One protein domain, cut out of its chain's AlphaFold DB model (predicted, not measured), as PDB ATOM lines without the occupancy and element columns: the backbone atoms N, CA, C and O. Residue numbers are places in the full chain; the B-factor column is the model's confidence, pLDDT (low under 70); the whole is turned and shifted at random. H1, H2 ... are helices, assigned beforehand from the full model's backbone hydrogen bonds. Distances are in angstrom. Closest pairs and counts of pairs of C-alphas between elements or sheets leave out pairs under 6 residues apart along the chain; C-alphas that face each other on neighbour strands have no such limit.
ATOM      1  N   PRO A 221     134.045 143.983 214.785       94.94
ATOM      2  CA  PRO A 221     134.001 142.564 215.120       94.94
ATOM      3  C   PRO A 221     135.392 142.047 215.518       94.94
ATOM      4  O   PRO A 221     136.389 142.436 214.910       94.94
ATOM      5  N   GLU A 222     135.465 141.127 216.489       94.00
ATOM      6  CA  GLU A 222     136.734 140.600 217.030       94.00
ATOM      7  C   GLU A 222     137.700 140.134 215.932       94.00
ATOM      8  O   GLU A 222     138.872 140.502 215.939       94.00
ATOM      9  N   ALA A 223     137.210 139.364 214.957       94.81
ATOM     10  CA  ALA A 223     138.040 138.849 213.870       94.81
ATOM     11  C   ALA A 223     138.702 139.976 213.054       94.81
ATOM     12  O   ALA A 223     139.887 139.893 212.736       94.81
ATOM     13  N   GLU A 224     137.960 141.046 212.761       95.38
ATOM     14  CA  GLU A 224     138.478 142.206 212.033       95.38
ATOM     15  C   GLU A 224     139.434 143.029 212.908       95.38
ATOM     16  O   GLU A 224     140.515 143.411 212.456       95.38
ATOM     17  N   ALA A 225     139.076 143.254 214.176       94.19
ATOM     18  CA  ALA A 225     139.910 143.968 215.136       94.19
ATOM     19  C   ALA A 225     141.271 143.278 215.316       94.19
ATOM     20  O   ALA A 225     142.303 143.931 215.193       94.19
ATOM     21  N   CYS A 226     141.285 141.958 215.523       94.50
ATOM     22  CA  CYS A 226     142.508 141.164 215.641       94.50
ATOM     23  C   CYS A 226     143.276 141.035 214.322       94.50
ATOM     24  O   CYS A 226     144.488 140.847 214.351       94.50
ATOM     25  N   SER A 227     142.608 141.122 213.169       95.94
ATOM     26  CA  SER A 227     143.304 141.165 211.880       95.94
ATOM     27  C   SER A 227     144.067 142.476 211.693       95.94
ATOM     28  O   SER A 227     145.144 142.460 211.104       95.94
ATOM     29  N   LYS A 228     143.515 143.605 212.161       93.44
ATOM     30  CA  LYS A 228     144.164 144.925 212.080       93.44
ATOM     31  C   LYS A 228     145.192 145.142 213.193       93.44
ATOM     32  O   LYS A 228     146.230 145.745 212.950       93.44
ATOM     33  N   PHE A 229     144.898 144.643 214.390       93.88
ATOM     34  CA  PHE A 229     145.699 144.799 215.605       93.88
ATOM     35  C   PHE A 229     145.827 143.438 216.309       93.88
ATOM     36  O   PHE A 229     145.031 143.122 217.204       93.88
ATOM     37  N   PRO A 230     146.787 142.586 215.896       93.50
ATOM     38  CA  PRO A 230     146.956 141.237 216.442       93.50
ATOM     39  C   PRO A 230     147.097 141.185 217.968       93.50
ATOM     40  O   PRO A 230     146.646 140.225 218.597       93.50
ATOM     41  N   GLU A 231     147.652 142.231 218.582       90.56
ATOM     42  CA  GLU A 231     147.801 142.363 220.032       90.56
ATOM     43  C   GLU A 231     146.463 142.402 220.791       90.56
ATOM     44  O   GLU A 231     146.423 142.086 221.982       90.56
ATOM     45  N   LEU A 232     145.351 142.736 220.119       93.56
ATOM     46  CA  LEU A 232     144.021 142.742 220.731       93.56
ATOM     47  C   LEU A 232     143.515 141.338 221.071       93.56
ATOM     48  O   LEU A 232     142.597 141.216 221.878       93.56
ATOM     49  N   ARG A 233     144.107 140.273 220.510       92.94
ATOM     50  CA  ARG A 233     143.693 138.888 220.794       92.94
ATOM     51  C   ARG A 233     143.702 138.588 222.292       92.94
ATOM     52  O   ARG A 233     142.702 138.126 222.826       92.94
ATOM     53  N   THR A 234     144.773 138.978 222.981       90.56
ATOM     54  CA  THR A 234     144.903 138.816 224.435       90.56
ATOM     55  C   THR A 234     143.812 139.569 225.202       90.56
ATOM     56  O   THR A 234     143.338 139.103 226.237       90.56
ATOM     57  N   ALA A 235     143.393 140.735 224.701       91.38
ATOM     58  CA  ALA A 235     142.335 141.528 225.314       91.38
ATOM     59  C   ALA A 235     140.966 140.835 225.183       91.38
ATOM     60  O   ALA A 235     140.227 140.738 226.162       91.38
ATOM     61  N   PHE A 236     140.651 140.302 223.998       93.25
ATOM     62  CA  PHE A 236     139.419 139.545 223.756       93.25
ATOM     63  C   PHE A 236     139.385 138.208 224.509       93.25
ATOM     64  O   PHE A 236     138.357 137.869 225.095       93.25
ATOM     65  N   ASP A 237     140.506 137.485 224.572       92.69
ATOM     66  CA  ASP A 237     140.632 136.262 225.375       92.69
ATOM     67  C   ASP A 237     140.368 136.540 226.862       92.69
ATOM     68  O   ASP A 237     139.629 135.802 227.514       92.69
ATOM     69  N   GLY A 238     140.909 137.647 227.381       91.06
ATOM     70  CA  GLY A 238     140.649 138.106 228.744       91.06
ATOM     71  C   GLY A 238     139.171 138.413 229.001       91.06
ATOM     72  O   GLY A 238     138.630 137.970 230.012       91.06
ATOM     73  N   LEU A 239     138.499 139.115 228.080       91.81
ATOM     74  CA  LEU A 239     137.057 139.375 228.184       91.81
ATOM     75  C   LEU A 239     136.240 138.080 228.224       91.81
ATOM     76  O   LEU A 239     135.376 137.944 229.090       91.81
ATOM     77  N   ARG A 240     136.533 137.122 227.335       92.69
ATOM     78  CA  ARG A 240     135.856 135.816 227.318       92.69
ATOM     79  C   ARG A 240     136.049 135.057 228.623       92.69
ATOM     80  O   ARG A 240     135.081 134.556 229.183       92.69
ATOM     81  N   ALA A 241     137.281 135.008 229.131       92.94
ATOM     82  CA  ALA A 241     137.581 134.317 230.380       92.94
ATOM     83  C   ALA A 241     136.803 134.914 231.568       92.94
ATOM     84  O   ALA A 241     136.276 134.171 232.396       92.94
ATOM     85  N   ILE A 242     136.689 136.245 231.638       92.31
ATOM     86  CA  ILE A 242     135.901 136.931 232.676       92.31
ATOM     87  C   ILE A 242     134.405 136.632 232.511       92.31
ATOM     88  O   ILE A 242     133.728 136.336 233.498       92.31
ATOM     89  N   GLU A 243     133.892 136.655 231.278       92.62
ATOM     90  CA  GLU A 243     132.490 136.341 230.993       92.62
ATOM     91  C   GLU A 243     132.128 134.900 231.390       92.62
ATOM     92  O   GLU A 243     131.096 134.649 232.015       92.62
ATOM     93  N   GLU A 244     132.996 133.936 231.078       92.81
ATOM     94  CA  GLU A 244     132.815 132.542 231.481       92.81
ATOM     95  C   GLU A 244     132.820 132.376 233.003       92.81
ATOM     96  O   GLU A 244     132.038 131.586 233.535       92.81
ATOM     97  N   GLN A 245     133.671 133.119 233.715       92.62
ATOM     98  CA  GLN A 245     133.706 133.084 235.174       92.62
ATOM     99  C   GLN A 245     132.436 133.664 235.795       92.62
ATOM    100  O   GLN A 245     131.886 133.053 236.711       92.62
ATOM    101  N   ILE A 246     131.949 134.812 235.312       92.12
ATOM    102  CA  ILE A 246     130.762 135.445 235.898       92.12
ATOM    103  C   ILE A 246     129.491 134.630 235.630       92.12
ATOM    104  O   ILE A 246     128.669 134.484 236.528       92.12
ATOM    105  N   ARG A 247     129.369 134.001 234.452       92.00
ATOM    106  CA  ARG A 247     128.237 133.112 234.120       92.00
ATOM    107  C   ARG A 247     128.148 131.871 235.012       92.00
ATOM    108  O   ARG A 247     127.091 131.256 235.081       92.00
ATOM    109  N   ARG A 248     129.250 131.480 235.661       91.81
ATOM    110  CA  ARG A 248     129.304 130.345 236.596       91.81
ATOM    111  C   ARG A 248     129.038 130.745 238.049       91.81
ATOM    112  O   ARG A 248     129.002 129.861 238.898       91.81
ATOM    113  N   ARG A 249     128.907 132.041 238.360       90.69
ATOM    114  CA  ARG A 249     128.637 132.508 239.726       90.69
ATOM    115  C   ARG A 249     127.142 132.520 240.018       90.69
ATOM    116  O   ARG A 249     126.354 133.062 239.245       90.69
ATOM    117  N   ASP A 250     126.779 132.009 241.188       83.94
ATOM    118  CA  ASP A 250     125.412 132.101 241.694       83.94
ATOM    119  C   ASP A 250     124.999 133.566 241.908       83.94
ATOM    120  O   ASP A 250     125.797 134.411 242.324       83.94
ATOM    121  N   GLY A 251     123.736 133.875 241.602       82.94
ATOM    122  CA  GLY A 251     123.172 135.222 241.735       82.94
ATOM    123  C   GLY A 251     123.398 136.160 240.541       82.94
ATOM    124  O   GLY A 251     122.910 137.287 240.581       82.94
ATOM    125  N   TYR A 252     124.073 135.715 239.474       86.31
ATOM    126  CA  TYR A 252     124.227 136.479 238.230       86.31
ATOM    127  C   TYR A 252     123.351 135.900 237.116       86.31
ATOM    128  O   TYR A 252     123.698 134.914 236.469       86.31
ATOM    129  N   GLY A 253     122.202 136.530 236.873       90.81
ATOM    130  CA  GLY A 253     121.376 136.239 235.709       90.81
ATOM    131  C   GLY A 253     121.932 136.878 234.427       90.81
ATOM    132  O   GLY A 253     122.906 137.635 234.457       90.81
ATOM    133  N   PRO A 254     121.307 136.619 233.263       91.44
ATOM    134  CA  PRO A 254     121.765 137.161 231.982       91.44
ATOM    135  C   PRO A 254     121.894 138.692 231.952       91.44
ATOM    136  O   PRO A 254     122.785 139.222 231.291       91.44
ATOM    137  N   LYS A 255     121.024 139.413 232.676       92.56
ATOM    138  CA  LYS A 255     121.060 140.882 232.750       92.56
ATOM    139  C   LYS A 255     122.219 141.378 233.609       92.56
ATOM    140  O   LYS A 255     122.904 142.321 233.220       92.56
ATOM    141  N   GLU A 256     122.449 140.739 234.752       91.94
ATOM    142  CA  GLU A 256     123.548 141.063 235.660       91.94
ATOM    143  C   GLU A 256     124.899 140.787 234.993       91.94
ATOM    144  O   GLU A 256     125.797 141.624 235.067       91.94
ATOM    145  N   VAL A 257     125.019 139.666 234.269       90.81
ATOM    146  CA  VAL A 257     126.203 139.349 233.454       90.81
ATOM    147  C   VAL A 257     126.434 140.419 232.390       90.81
ATOM    148  O   VAL A 257     127.546 140.925 232.286       90.81
ATOM    149  N   ALA A 258     125.406 140.805 231.627       91.00
ATOM    150  CA  ALA A 258     125.548 141.818 230.582       91.00
ATOM    151  C   ALA A 258     126.011 143.176 231.144       91.00
ATOM    152  O   ALA A 258     126.958 143.763 230.624       91.00
ATOM    153  N   SER A 259     125.396 143.636 232.239       91.25
ATOM    154  CA  SER A 259     125.765 144.888 232.917       91.25
ATOM    155  C   SER A 259     127.197 144.852 233.466       91.25
ATOM    156  O   SER A 259     127.969 145.794 233.286       91.25
ATOM    157  N   TYR A 260     127.599 143.736 234.079       91.88
ATOM    158  CA  TYR A 260     128.971 143.555 234.550       91.88
ATOM    159  C   TYR A 260     129.974 143.561 233.390       91.88
ATOM    160  O   TYR A 260     130.990 144.256 233.447       91.88
ATOM    161  N   MET A 261     129.675 142.842 232.306       92.38
ATOM    162  CA  MET A 261     130.553 142.779 231.139       92.38
ATOM    163  C   MET A 261     130.689 144.125 230.420       92.38
ATOM    164  O   MET A 261     131.753 144.405 229.872       92.38
ATOM    165  N   GLU A 262     129.677 144.992 230.472       89.94
ATOM    166  CA  GLU A 262     129.783 146.371 229.986       89.94
ATOM    167  C   GLU A 262     130.842 147.167 230.769       89.94
ATOM    168  O   GLU A 262     131.705 147.821 230.172       89.94
ATOM    169  N   GLN A 263     130.850 147.045 232.100       90.38
ATOM    170  CA  GLN A 263     131.849 147.692 232.960       90.38
ATOM    171  C   GLN A 263     133.257 147.148 232.701       90.38
ATOM    172  O   GLN A 263     134.203 147.923 232.539       90.38
ATOM    173  N   VAL A 264     133.395 145.822 232.602       90.75
ATOM    174  CA  VAL A 264     134.673 145.171 232.282       90.75
ATOM    175  C   VAL A 264     135.180 145.651 230.923       90.75
ATOM    176  O   VAL A 264     136.329 146.072 230.807       90.75
ATOM    177  N   ARG A 265     134.325 145.670 229.893       89.12
ATOM    178  CA  ARG A 265     134.703 146.142 228.555       89.12
ATOM    179  C   ARG A 265     135.161 147.599 228.575       89.12
ATOM    180  O   ARG A 265     136.178 147.914 227.960       89.12
ATOM    181  N   SER A 266     134.469 148.466 229.316       87.19
ATOM    182  CA  SER A 266     134.884 149.860 229.507       87.19
ATOM    183  C   SER A 266     136.287 149.965 230.121       87.19
ATOM    184  O   SER A 266     137.061 150.838 229.733       87.19
ATOM    185  N   GLU A 267     136.641 149.100 231.070       89.12
ATOM    186  CA  GLU A 267     137.966 149.116 231.696       89.12
ATOM    187  C   GLU A 267     139.071 148.656 230.733       89.12
ATOM    188  O   GLU A 267     140.138 149.270 230.665       89.12
ATOM    189  N   PHE A 268     138.801 147.643 229.906       89.62
ATOM    190  CA  PHE A 268     139.717 147.238 228.833       89.62
ATOM    191  C   PHE A 268     139.947 148.371 227.825       89.62
ATOM    192  O   PHE A 268     141.088 148.639 227.452       89.62
ATOM    193  N   VAL A 269     138.883 149.073 227.425       86.69
ATOM    194  CA  VAL A 269     138.968 150.217 226.504       86.69
ATOM    195  C   VAL A 269     139.847 151.335 227.077       86.69
ATOM    196  O   VAL A 269     140.703 151.847 226.357       86.69
ATOM    197  N   LYS A 270     139.694 151.682 228.364       85.31
ATOM    198  CA  LYS A 270     140.554 152.682 229.028       85.31
ATOM    199  C   LYS A 270     142.022 152.268 229.022       85.31
ATOM    200  O   LYS A 270     142.887 153.085 228.737       85.31
ATOM    201  N   ARG A 271     142.317 150.994 229.288       85.38
ATOM    202  CA  ARG A 271     143.697 150.486 229.253       85.38
ATOM    203  C   ARG A 271     144.290 150.565 227.851       85.38
ATOM    204  O   ARG A 271     145.451 150.925 227.706       85.38
ATOM    205  N   LEU A 272     143.502 150.276 226.813       87.62
ATOM    206  CA  LEU A 272     143.942 150.363 225.414       87.62
ATOM    207  C   LEU A 272     144.251 151.798 224.952       87.62
ATOM    208  O   LEU A 272     144.951 151.960 223.943       87.62
ATOM    209  N   ASP A 273     143.792 152.808 225.697       83.31
ATOM    210  CA  ASP A 273     144.197 154.206 225.514       83.31
ATOM    211  C   ASP A 273     145.583 154.521 226.048       83.31
ATOM    212  O   ASP A 273     146.149 155.551 225.687       83.31
ATOM    213  N   GLU A 274     146.139 153.668 226.901       79.75
ATOM    214  CA  GLU A 274     147.473 153.856 227.446       79.75
ATOM    215  C   GLU A 274     148.539 153.292 226.488       79.75
ATOM    216  O   GLU A 274     148.249 152.405 225.678       79.75
TER     217      GLU A 274
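What this domain is: This is residues 221 to 274 of the 290 residues of a protein of bacterium (UniProt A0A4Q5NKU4). Two long helices, H3 and H2, form a helical hairpin shaped like a narrow V, with the short H1 folded back along the start of H2 at the V's open end. The printed part has 54 residues with three named helices, H1, H2, H3 in chain order, and no named strand: all helix. It is elongated, 37 by 20 by 15 A, and only just loose, close to compact, with a radius of gyration of the C-alphas of 12.4 A.

Where its parts are: Find C-alpha 254 at (121.765, 137.161, 231.982); from there H3, residues 254 to 272, runs 26.6 A to C-alpha 272 at (143.942, 150.363, 225.414). H2 is residues 232 to 247, 22.8 A; H1 is residues 222 to 228, beginning at (136.734, 140.600, 217.030).

How they stand to each other: H3 and H2 touch, closest at the C-alphas of Val 257 and Ile 246, 6.5 A apart, with a shallow tilt of 26 degrees, opposite ways. With residues 232 to 236 alone, H2 touches H1, closest at the C-alphas of Leu 232 and Cys 226, 5.5 A; this helical hairpin has a shallow tilt of 16 degrees, opposite ways. H1 and H3 are apart. In H1, H2 and H3 every O i to N i+4 pair is within hydrogen-bond range.

The domain as a whole: The C-alphas farthest apart, of Lys 228 and Gly 251, are 37.6 A apart. The printed part has no cut; the link H1 to H2 is tight, H2 to H3 short. Mean pLDDT of the printed part is 90.9, and no printed residue is under 70.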